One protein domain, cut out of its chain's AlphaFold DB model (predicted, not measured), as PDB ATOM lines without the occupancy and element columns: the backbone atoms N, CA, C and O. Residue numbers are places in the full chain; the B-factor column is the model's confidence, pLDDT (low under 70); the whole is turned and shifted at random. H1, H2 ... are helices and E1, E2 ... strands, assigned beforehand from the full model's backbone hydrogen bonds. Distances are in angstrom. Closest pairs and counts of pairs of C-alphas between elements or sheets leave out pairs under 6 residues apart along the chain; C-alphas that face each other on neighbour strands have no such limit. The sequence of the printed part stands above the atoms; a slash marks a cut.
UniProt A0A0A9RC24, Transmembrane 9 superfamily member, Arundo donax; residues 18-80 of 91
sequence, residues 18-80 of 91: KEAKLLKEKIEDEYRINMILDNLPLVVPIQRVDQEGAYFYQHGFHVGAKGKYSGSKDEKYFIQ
ATOM      1  N   LYS A  18      13.705 -23.634 -13.414       85.69
ATOM      2  CA  LYS A  18      14.949 -23.531 -12.631       85.69
ATOM      3  C   LYS A  18      16.191 -23.567 -13.524       85.69
ATOM      4  O   LYS A  18      17.086 -22.740 -13.382       85.69
ATOM      5  N   GLU A  19      16.221 -24.506 -14.463       82.62
ATOM      6  CA  GLU A  19      17.318 -24.682 -15.417       82.62
ATOM      7  C   GLU A  19      17.399 -23.501 -16.390       82.62
ATOM      8  O   GLU A  19      18.487 -23.026 -16.704       82.62
ATOM      9  N   ALA A  20      16.250 -22.967 -16.813       83.62
ATOM     10  CA  ALA A  20      16.185 -21.795 -17.671       83.62
ATOM     11  C   ALA A  20      16.757 -20.547 -16.983       83.62
ATOM     12  O   ALA A  20      17.447 -19.771 -17.639       83.62
ATOM     13  N   LYS A  21      16.507 -20.352 -15.680       85.94
ATOM     14  CA  LYS A  21      17.118 -19.258 -14.903       85.94
ATOM     15  C   LYS A  21      18.635 -19.415 -14.828       85.94
ATOM     16  O   LYS A  21      19.345 -18.502 -15.234       85.94
ATOM     17  N   LEU A  22      19.112 -20.602 -14.456       85.62
ATOM     18  CA  LEU A  22      20.545 -20.899 -14.380       85.62
ATOM     19  C   LEU A  22      21.261 -20.685 -15.722       85.62
ATOM     20  O   LEU A  22      22.367 -20.158 -15.769       85.62
ATOM     21  N   LEU A  23      20.649 -21.107 -16.831       83.00
ATOM     22  CA  LEU A  23      21.228 -20.922 -18.161       83.00
ATOM     23  C   LEU A  23      21.234 -19.455 -18.587       83.00
ATOM     24  O   LEU A  23      22.198 -19.023 -19.209       83.00
ATOM     25  N   LYS A  24      20.193 -18.684 -18.251       84.19
ATOM     26  CA  LYS A  24      20.169 -17.241 -18.518       84.19
ATOM     27  C   LYS A  24      21.275 -16.518 -17.760       84.19
ATOM     28  O   LYS A  24      22.023 -15.793 -18.401       84.19
ATOM     29  N   GLU A  25      21.419 -16.782 -16.463       88.62
ATOM     30  CA  GLU A  25      22.497 -16.225 -15.633       88.62
ATOM     31  C   GLU A  25      23.870 -16.583 -16.211       88.62
ATOM     32  O   GLU A  25      24.690 -15.710 -16.452       88.62
ATOM     33  N   LYS A  26      24.090 -17.847 -16.591       85.69
ATOM     34  CA  LYS A  26      25.351 -18.266 -17.227       85.69
ATOM     35  C   LYS A  26      25.629 -17.586 -18.567       85.69
ATOM     36  O   LYS A  26      26.788 -17.369 -18.902       85.69
ATOM     37  N   ILE A  27      24.597 -17.302 -19.362       85.62
ATOM     38  CA  ILE A  27      24.756 -16.558 -20.620       85.62
ATOM     39  C   ILE A  27      25.069 -15.083 -20.327       85.62
ATOM     40  O   ILE A  27      25.831 -14.474 -21.072       85.62
ATOM     41  N   GLU A  28      24.504 -14.514 -19.261       86.62
ATOM     42  CA  GLU A  28      24.770 -13.142 -18.810       86.62
ATOM     43  C   GLU A  28      26.170 -12.958 -18.236       86.62
ATOM     44  O   GLU A  28      26.837 -11.989 -18.583       86.62
ATOM     45  N   ASP A  29      26.643 -13.924 -17.459       88.00
ATOM     46  CA  ASP A  29      27.985 -13.943 -16.874       88.00
ATOM     47  C   ASP A  29      29.076 -14.341 -17.887       88.00
ATOM     48  O   ASP A  29      30.214 -14.621 -17.510       88.00
ATOM     49  N   GLU A  30      28.725 -14.439 -19.176       83.38
ATOM     50  CA  GLU A  30      29.592 -14.907 -20.263       83.38
ATOM     51  C   GLU A  30      30.305 -16.231 -19.943       83.38
ATOM     52  O   GLU A  30      31.420 -16.489 -20.412       83.38
ATOM     53  N   TYR A  31      29.655 -17.097 -19.159       85.00
ATOM     54  CA  TYR A  31      30.264 -18.299 -18.610       85.00
ATOM     55  C   TYR A  31      30.828 -19.184 -19.717       85.00
ATOM     56  O   TYR A  31      30.180 -19.460 -20.735       85.00
ATOM     57  N   ARG A  32      32.051 -19.667 -19.486       82.50
ATOM     58  CA  ARG A  32      32.764 -20.525 -20.422       82.50
ATOM     59  C   ARG A  32      32.842 -21.943 -19.920       82.50
ATOM     60  O   ARG A  32      33.363 -22.213 -18.840       82.50
ATOM     61  N   ILE A  33      32.359 -22.851 -20.749       80.88
ATOM     62  CA  ILE A  33      32.509 -24.276 -20.523       80.88
ATOM     63  C   ILE A  33      33.871 -24.677 -21.075       80.88
ATOM     64  O   ILE A  33      34.149 -24.525 -22.264       80.88
ATOM     65  N   ASN A  34      34.712 -25.201 -20.194       81.12
ATOM     66  CA  ASN A  34      35.977 -25.812 -20.561       81.12
ATOM     67  C   ASN A  34      35.735 -27.298 -20.801       81.12
ATOM     68  O   ASN A  34      35.299 -28.005 -19.895       81.12
ATOM     69  N   MET A  35      36.013 -27.766 -22.014       75.56
ATOM     70  CA  MET A  35      36.017 -29.195 -22.313       75.56
ATOM     71  C   MET A  35      37.441 -29.707 -22.374       75.56
ATOM     72  O   MET A  35      38.338 -29.024 -22.867       75.56
ATOM     73  N   ILE A  36      37.617 -30.924 -21.875       77.31
ATOM     74  CA  ILE A  36      38.865 -31.669 -21.941       77.31
ATOM     75  C   ILE A  36      38.580 -32.907 -22.791       77.31
ATOM     76  O   ILE A  36      37.662 -33.661 -22.475       77.31
ATOM     77  N   LEU A  37      39.343 -33.094 -23.864       75.62
ATOM     78  CA  LEU A  37      39.302 -34.281 -24.716       75.62
ATOM     79  C   LEU A  37      40.647 -34.995 -24.571       75.62
ATOM     80  O   LEU A  37      41.676 -34.380 -24.830       75.62
ATOM     81  N   ASP A  38      40.653 -36.246 -24.110       78.31
ATOM     82  CA  ASP A  38      41.879 -37.036 -23.897       78.31
ATOM     83  C   ASP A  38      42.966 -36.298 -23.092       78.31
ATOM     84  O   ASP A  38      44.143 -36.284 -23.444       78.31
ATOM     85  N   ASN A  39      42.564 -35.640 -22.004       78.12
ATOM     86  CA  ASN A  39      43.428 -34.813 -21.148       78.12
ATOM     87  C   ASN A  39      44.009 -33.553 -21.823       78.12
ATOM     88  O   ASN A  39      44.839 -32.874 -21.218       78.12
ATOM     89  N   LEU A  40      43.553 -33.195 -23.027       76.81
ATOM     90  CA  LEU A  40      43.917 -31.955 -23.703       76.81
ATOM     91  C   LEU A  40      42.783 -30.923 -23.623       76.81
ATOM     92  O   LEU A  40      41.614 -31.256 -23.843       76.81
ATOM     93  N   PRO A  41      43.104 -29.654 -23.325       74.81
ATOM     94  CA  PRO A  41      42.118 -28.587 -23.325       74.81
ATOM     95  C   PRO A  41      41.598 -28.323 -24.739       74.81
ATOM     96  O   PRO A  41      42.372 -28.087 -25.669       74.81
ATOM     97  N   LEU A  42      40.278 -28.316 -24.897       75.38
ATOM     98  CA  LEU A  42      39.651 -27.996 -26.170       75.38
ATOM     99  C   LEU A  42      39.641 -26.477 -26.378       75.38
ATOM    100  O   LEU A  42      39.162 -25.714 -25.533       75.38
ATOM    101  N   VAL A  43      40.162 -26.045 -27.526       79.38
ATOM    102  CA  VAL A  43      40.194 -24.640 -27.940       79.38
ATOM    103  C   VAL A  43      39.265 -24.404 -29.121       79.38
ATOM    104  O   VAL A  43      39.148 -25.244 -30.013       79.38
ATOM    105  N   VAL A  44      38.614 -23.243 -29.140       74.12
ATOM    106  CA  VAL A  44      37.743 -22.830 -30.244       74.12
ATOM    107  C   VAL A  44      38.452 -21.752 -31.066       74.12
ATOM    108  O   VAL A  44      38.884 -20.748 -30.491       74.12
ATOM    109  N   PRO A  45      38.600 -21.932 -32.393       76.31
ATOM    110  CA  PRO A  45      39.120 -20.889 -33.264       76.31
ATOM    111  C   PRO A  45      38.065 -19.798 -33.458       76.31
ATOM    112  O   PRO A  45      36.943 -20.069 -33.886       76.31
ATOM    113  N   ILE A  46      38.435 -18.553 -33.177       76.75
ATOM    114  CA  ILE A  46      37.602 -17.376 -33.415       76.75
ATOM    115  C   ILE A  46      38.261 -16.550 -34.510       76.75
ATOM    116  O   ILE A  46      39.421 -16.147 -34.390       76.75
ATOM    117  N   GLN A  47      37.518 -16.326 -35.592       78.44
ATOM    118  CA  GLN A  47      37.962 -15.478 -36.687       78.44
ATOM    119  C   GLN A  47      37.905 -14.023 -36.241       78.44
ATOM    120  O   GLN A  47      36.893 -13.570 -35.700       78.44
ATOM    121  N   ARG A  48      38.988 -13.284 -36.467       75.50
ATOM    122  CA  ARG A  48      38.961 -11.856 -36.202       75.50
ATOM    123  C   ARG A  48      38.184 -11.118 -37.287       75.50
ATOM    124  O   ARG A  48      38.253 -11.461 -38.464       75.50
ATOM    125  N   VAL A  49      37.448 -10.095 -36.865       74.12
ATOM    126  CA  VAL A  49      36.654  -9.238 -37.760       74.12
ATOM    127  C   VAL A  49      37.539  -8.193 -38.457       74.12
ATOM    128  O   VAL A  49      37.188  -7.708 -39.525       74.12
ATOM    129  N   ASP A  50      38.685  -7.853 -37.863       72.62
ATOM    130  CA  ASP A  50      39.619  -6.828 -38.346       72.62
ATOM    131  C   ASP A  50      40.596  -7.339 -39.420       72.62
ATOM    132  O   ASP A  50      41.057  -6.560 -40.251       72.62
ATOM    133  N   GLN A  51      40.914  -8.634 -39.410       73.12
ATOM    134  CA  GLN A  51      41.868  -9.263 -40.316       73.12
ATOM    135  C   GLN A  51      41.282 -10.550 -40.893       73.12
ATOM    136  O   GLN A  51      41.192 -11.577 -40.215       73.12
ATOM    137  N   GLU A  52      40.917 -10.502 -42.174       68.62
ATOM    138  CA  GLU A  52      40.507 -11.688 -42.922       68.62
ATOM    139  C   GLU A  52      41.591 -12.776 -42.835       68.62
ATOM    140  O   GLU A  52      42.746 -12.569 -43.201       68.62
ATOM    141  N   GLY A  53      41.217 -13.947 -42.311       66.19
ATOM    142  CA  GLY A  53      42.088 -15.121 -42.198       66.19
ATOM    143  C   GLY A  53      42.869 -15.254 -40.884       66.19
ATOM    144  O   GLY A  53      43.448 -16.313 -40.643       66.19
ATOM    145  N   ALA A  54      42.856 -14.251 -39.999       74.62
ATOM    146  CA  ALA A  54      43.485 -14.367 -38.686       74.62
ATOM    147  C   ALA A  54      42.532 -15.037 -37.681       74.62
ATOM    148  O   ALA A  54      41.480 -14.495 -37.339       74.62
ATOM    149  N   TYR A  55      42.917 -16.210 -37.174       78.50
ATOM    150  CA  TYR A  55      42.212 -16.904 -36.095       78.50
ATOM    151  C   TYR A  55      42.979 -16.758 -34.782       78.50
ATOM    152  O   TYR A  55      44.203 -16.882 -34.756       78.50
ATOM    153  N   PHE A  56      42.270 -16.540 -33.675       79.31
ATOM    154  CA  PHE A  56      42.823 -16.753 -32.338       79.31
ATOM    155  C   PHE A  56      42.105 -17.912 -31.656       79.31
ATOM    156  O   PHE A  56      40.906 -18.112 -31.832       79.31
ATOM    157  N   TYR A  57      42.859 -18.694 -30.892       79.19
ATOM    158  CA  TYR A  57      42.346 -19.871 -30.205       79.19
ATOM    159  C   TYR A  57      41.998 -19.500 -28.777       79.19
ATOM    160  O   TYR A  57      42.858 -19.064 -28.011       79.19
ATOM    161  N   GLN A  58      40.727 -19.657 -28.429       77.44
ATOM    162  CA  GLN A  58      40.240 -19.345 -27.101       77.44
ATOM    163  C   GLN A  58      39.913 -20.615 -26.330       77.44
ATOM    164  O   GLN A  58      39.325 -21.554 -26.869       77.44
ATOM    165  N   HIS A  59      40.325 -20.639 -25.063       79.31
ATOM    166  CA  HIS A  59      40.017 -21.737 -24.165       79.31
ATOM    167  C   HIS A  59      38.575 -21.633 -23.671       79.31
ATOM    168  O   HIS A  59      38.160 -20.594 -23.145       79.31
ATOM    169  N   GLY A  60      37.846 -22.737 -23.813       75.06
ATOM    170  CA  GLY A  60      36.434 -22.813 -23.475       75.06
ATOM    171  C   GLY A  60      35.531 -22.084 -24.470       75.06
ATOM    172  O   GLY A  60      35.967 -21.280 -25.293       75.06
ATOM    173  N   PHE A  61      34.241 -22.391 -24.397       78.81
ATOM    174  CA  PHE A  61      33.214 -21.820 -25.265       78.81
ATOM    175  C   PHE A  61      32.068 -21.253 -24.433       78.81
ATOM    176  O   PHE A  61      31.789 -21.735 -23.334       78.81
ATOM    177  N   HIS A  62      31.409 -20.221 -24.952       80.06
ATOM    178  CA  HIS A  62      30.262 -19.619 -24.283       80.06
ATOM    179  C   HIS A  62      29.069 -20.582 -24.285       80.06
ATOM    180  O   HIS A  62      28.807 -21.257 -25.279       80.06
ATOM    181  N   VAL A  63      28.321 -20.624 -23.176       82.62
ATOM    182  CA  VAL A  63      27.090 -21.438 -23.064       82.62
ATOM    183  C   VAL A  63      26.068 -21.067 -24.143       82.62
ATOM    184  O   VAL A  63      25.299 -21.904 -24.619       82.62
ATOM    185  N   GLY A  64      26.048 -19.799 -24.535       82.12
ATOM    186  CA  GLY A  64      25.091 -19.277 -25.485       82.12
ATOM    187  C   GLY A  64      25.310 -17.803 -25.777       82.12
ATOM    188  O   GLY A  64      26.269 -17.195 -25.307       82.12
ATOM    189  N   ALA A  65      24.391 -17.235 -26.547       78.56
ATOM    190  CA  ALA A  65      24.381 -15.831 -26.922       78.56
ATOM    191  C   ALA A  65      22.977 -15.238 -26.774       78.56
ATOM    192  O   ALA A  65      21.962 -15.915 -26.972       78.56
ATOM    193  N   LYS A  66      22.918 -13.944 -26.460       82.56
ATOM    194  CA  LYS A  66      21.690 -13.151 -26.556       82.56
ATOM    195  C   LYS A  66      21.538 -12.646 -27.984       82.56
ATOM    196  O   LYS A  66      22.486 -12.129 -28.567       82.56
ATOM    197  N   GLY A  67      20.342 -12.772 -28.546       77.38
ATOM    198  CA  GLY A  67      20.064 -12.301 -29.897       77.38
ATOM    199  C   GLY A  67      18.633 -11.813 -30.065       77.38
ATOM    200  O   GLY A  67      17.735 -12.145 -29.291       77.38
ATOM    201  N   LYS A  68      18.424 -11.023 -31.117       75.00
ATOM    202  CA  LYS A  68      17.109 -10.544 -31.550       75.00
ATOM    203  C   LYS A  68      16.825 -11.125 -32.929       75.00
ATOM    204  O   LYS A  68      17.698 -11.103 -33.794       75.00
ATOM    205  N   TYR A  69      15.618 -11.644 -33.144       69.44
ATOM    206  CA  TYR A  69      15.187 -11.971 -34.503       69.44
ATOM    207  C   TYR A  69      14.893 -10.679 -35.270       69.44
ATOM    208  O   TYR A  69      14.374  -9.718 -34.698       69.44
ATOM    209  N   SER A  70      15.196 -10.657 -36.571       66.94
ATOM    210  CA  SER A  70      14.867  -9.517 -37.427       66.94
ATOM    211  C   SER A  70      13.356  -9.261 -37.393       66.94
ATOM    212  O   SER A  70      12.578 -10.113 -37.823       66.94
ATOM    213  N   GLY A  71      12.945  -8.108 -36.864       68.62
ATOM    214  CA  GLY A  71      11.539  -7.699 -36.776       68.62
ATOM    215  C   GLY A  71      10.858  -7.918 -35.419       68.62
ATOM    216  O   GLY A  71       9.767  -7.394 -35.221       68.62
ATOM    217  N   SER A  72      11.486  -8.607 -34.456       70.25
ATOM    218  CA  SER A  72      10.978  -8.699 -33.076       70.25
ATOM    219  C   SER A  72      11.847  -7.891 -32.115       70.25
ATOM    220  O   SER A  72      13.071  -8.015 -32.143       70.25
ATOM    221  N   LYS A  73      11.227  -7.112 -31.221       69.12
ATOM    222  CA  LYS A  73      11.947  -6.416 -30.138       69.12
ATOM    223  C   LYS A  73      12.353  -7.347 -28.990       69.12
ATOM    224  O   LYS A  73      13.173  -6.948 -28.168       69.12
ATOM    225  N   ASP A  74      11.813  -8.563 -28.959       73.06
ATOM    226  CA  ASP A  74      12.035  -9.510 -27.870       73.06
ATOM    227  C   ASP A  74      13.447 -10.099 -27.909       73.06
ATOM    228  O   ASP A  74      13.887 -10.671 -28.913       73.06
ATOM    229  N   GLU A  75      14.144  -9.980 -26.783       72.81
ATOM    230  CA  GLU A  75      15.446 -10.598 -26.567       72.81
ATOM    231  C   GLU A  75      15.276 -12.086 -26.291       72.81
ATOM    232  O   GLU A  75      14.559 -12.498 -25.376       72.81
ATOM    233  N   LYS A  76      15.946 -12.906 -27.101       78.06
ATOM    234  CA  LYS A  76      15.944 -14.354 -26.946       78.06
ATOM    235  C   LYS A  76      17.337 -14.851 -26.607       78.06
ATOM    236  O   LYS A  76      18.347 -14.330 -27.077       78.06
ATOM    237  N   TYR A  77      17.351 -15.881 -25.775       78.19
ATOM    238  CA  TYR A  77      18.553 -16.586 -25.369       78.19
ATOM    239  C   TYR A  77      18.729 -17.784 -26.289       78.19
ATOM    240  O   TYR A  77      17.813 -18.594 -26.444       78.19
ATOM    241  N   PHE A  78      19.900 -17.882 -26.902       75.50
ATOM    242  CA  PHE A  78      20.278 -18.980 -27.775       75.50
ATOM    243  C   PHE A  78      21.359 -19.783 -27.080       75.50
ATOM    244  O   PHE A  78      22.389 -19.235 -26.709       75.50
ATOM    245  N   ILE A  79      21.124 -21.075 -26.907       78.62
ATOM    246  CA  ILE A  79      22.128 -21.991 -26.367       78.62
ATOM    247  C   ILE A  79      22.962 -22.476 -27.545       78.62
ATOM    248  O   ILE A  79      22.408 -22.871 -28.574       78.62
ATOM    249  N   GLN A  80      24.284 -22.428 -27.408       70.62
ATOM    250  CA  GLN A  80      25.171 -22.907 -28.456       70.62
ATOM    251  C   GLN A  80      25.103 -24.443 -28.486       70.62
ATOM    252  O   GLN A  80      25.403 -25.079 -27.473       70.62
TER     253      GLN A  80
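This is residues 18 to 80 of the 91 residues of the protein "Transmembrane 9 superfamily member" of Arundo donax (UniProt A0A0A9RC24). Two separate two-stranded hairpins, E3 with E4 and E1 with E2, spread like legs from a short bridge, residues 60 to 63, and helix H1 packs with its residues 20 to 28 on the E3 E4 hairpin. The long link from H1 loops out past the bridge to E1, and the turn at residues 69 to 74 sticks out. There are 63 printed residues, ordered H1 E1 E2 E3 E4; both sheets are antiparallel, and the class is mixed helices and strands, with 31 residues, under half, in named elements. The whole is loose, with a radius of gyration of the C-alphas of 14.7 A, and flat, spanning 37 by 33 by 16 A.

Find C-alpha 64 at (25.091, -19.277, -25.485); E3 runs from there to residue 68, 13.3 A. E4, residues 75 to 79, spans 13.2 A and ends at (22.128, -21.991, -26.367). E1 is residues 43 to 47, 12.9 A, and E2 residues 55 to 59, 13.1 A. H1, residues 18 to 28, begins at (14.949, -23.531, -12.631) and measures 15.6 A.

In the hairpin E3 and E4, at 150 degrees, look for N 65 and O 78, 2.8 A apart, within hydrogen-bond range. The closest C-alphas of H1 and E3 are Ile 27 and Gly 64, 5.6 A; those of H1 and E4 are Lys 24 and Tyr 77, 7.1 A. In the hairpin E1 and E2, at 147 degrees, N 46 and O 56 are 2.8 A apart, within hydrogen-bond range. E2 and E3 are apart. Residues 32 to 33 pair antiparallel with residues 61 to 62. In H1 every O i to N i+4 pair is within hydrogen-bond range.

The C-alphas farthest apart, Asn 39 and Gly 71, are 44.7 A apart. The printed part has no cut, and H1 to E1 is a long link. Look for pLDDT under 70 at residues 52 to 53, 69 to 71 and 73.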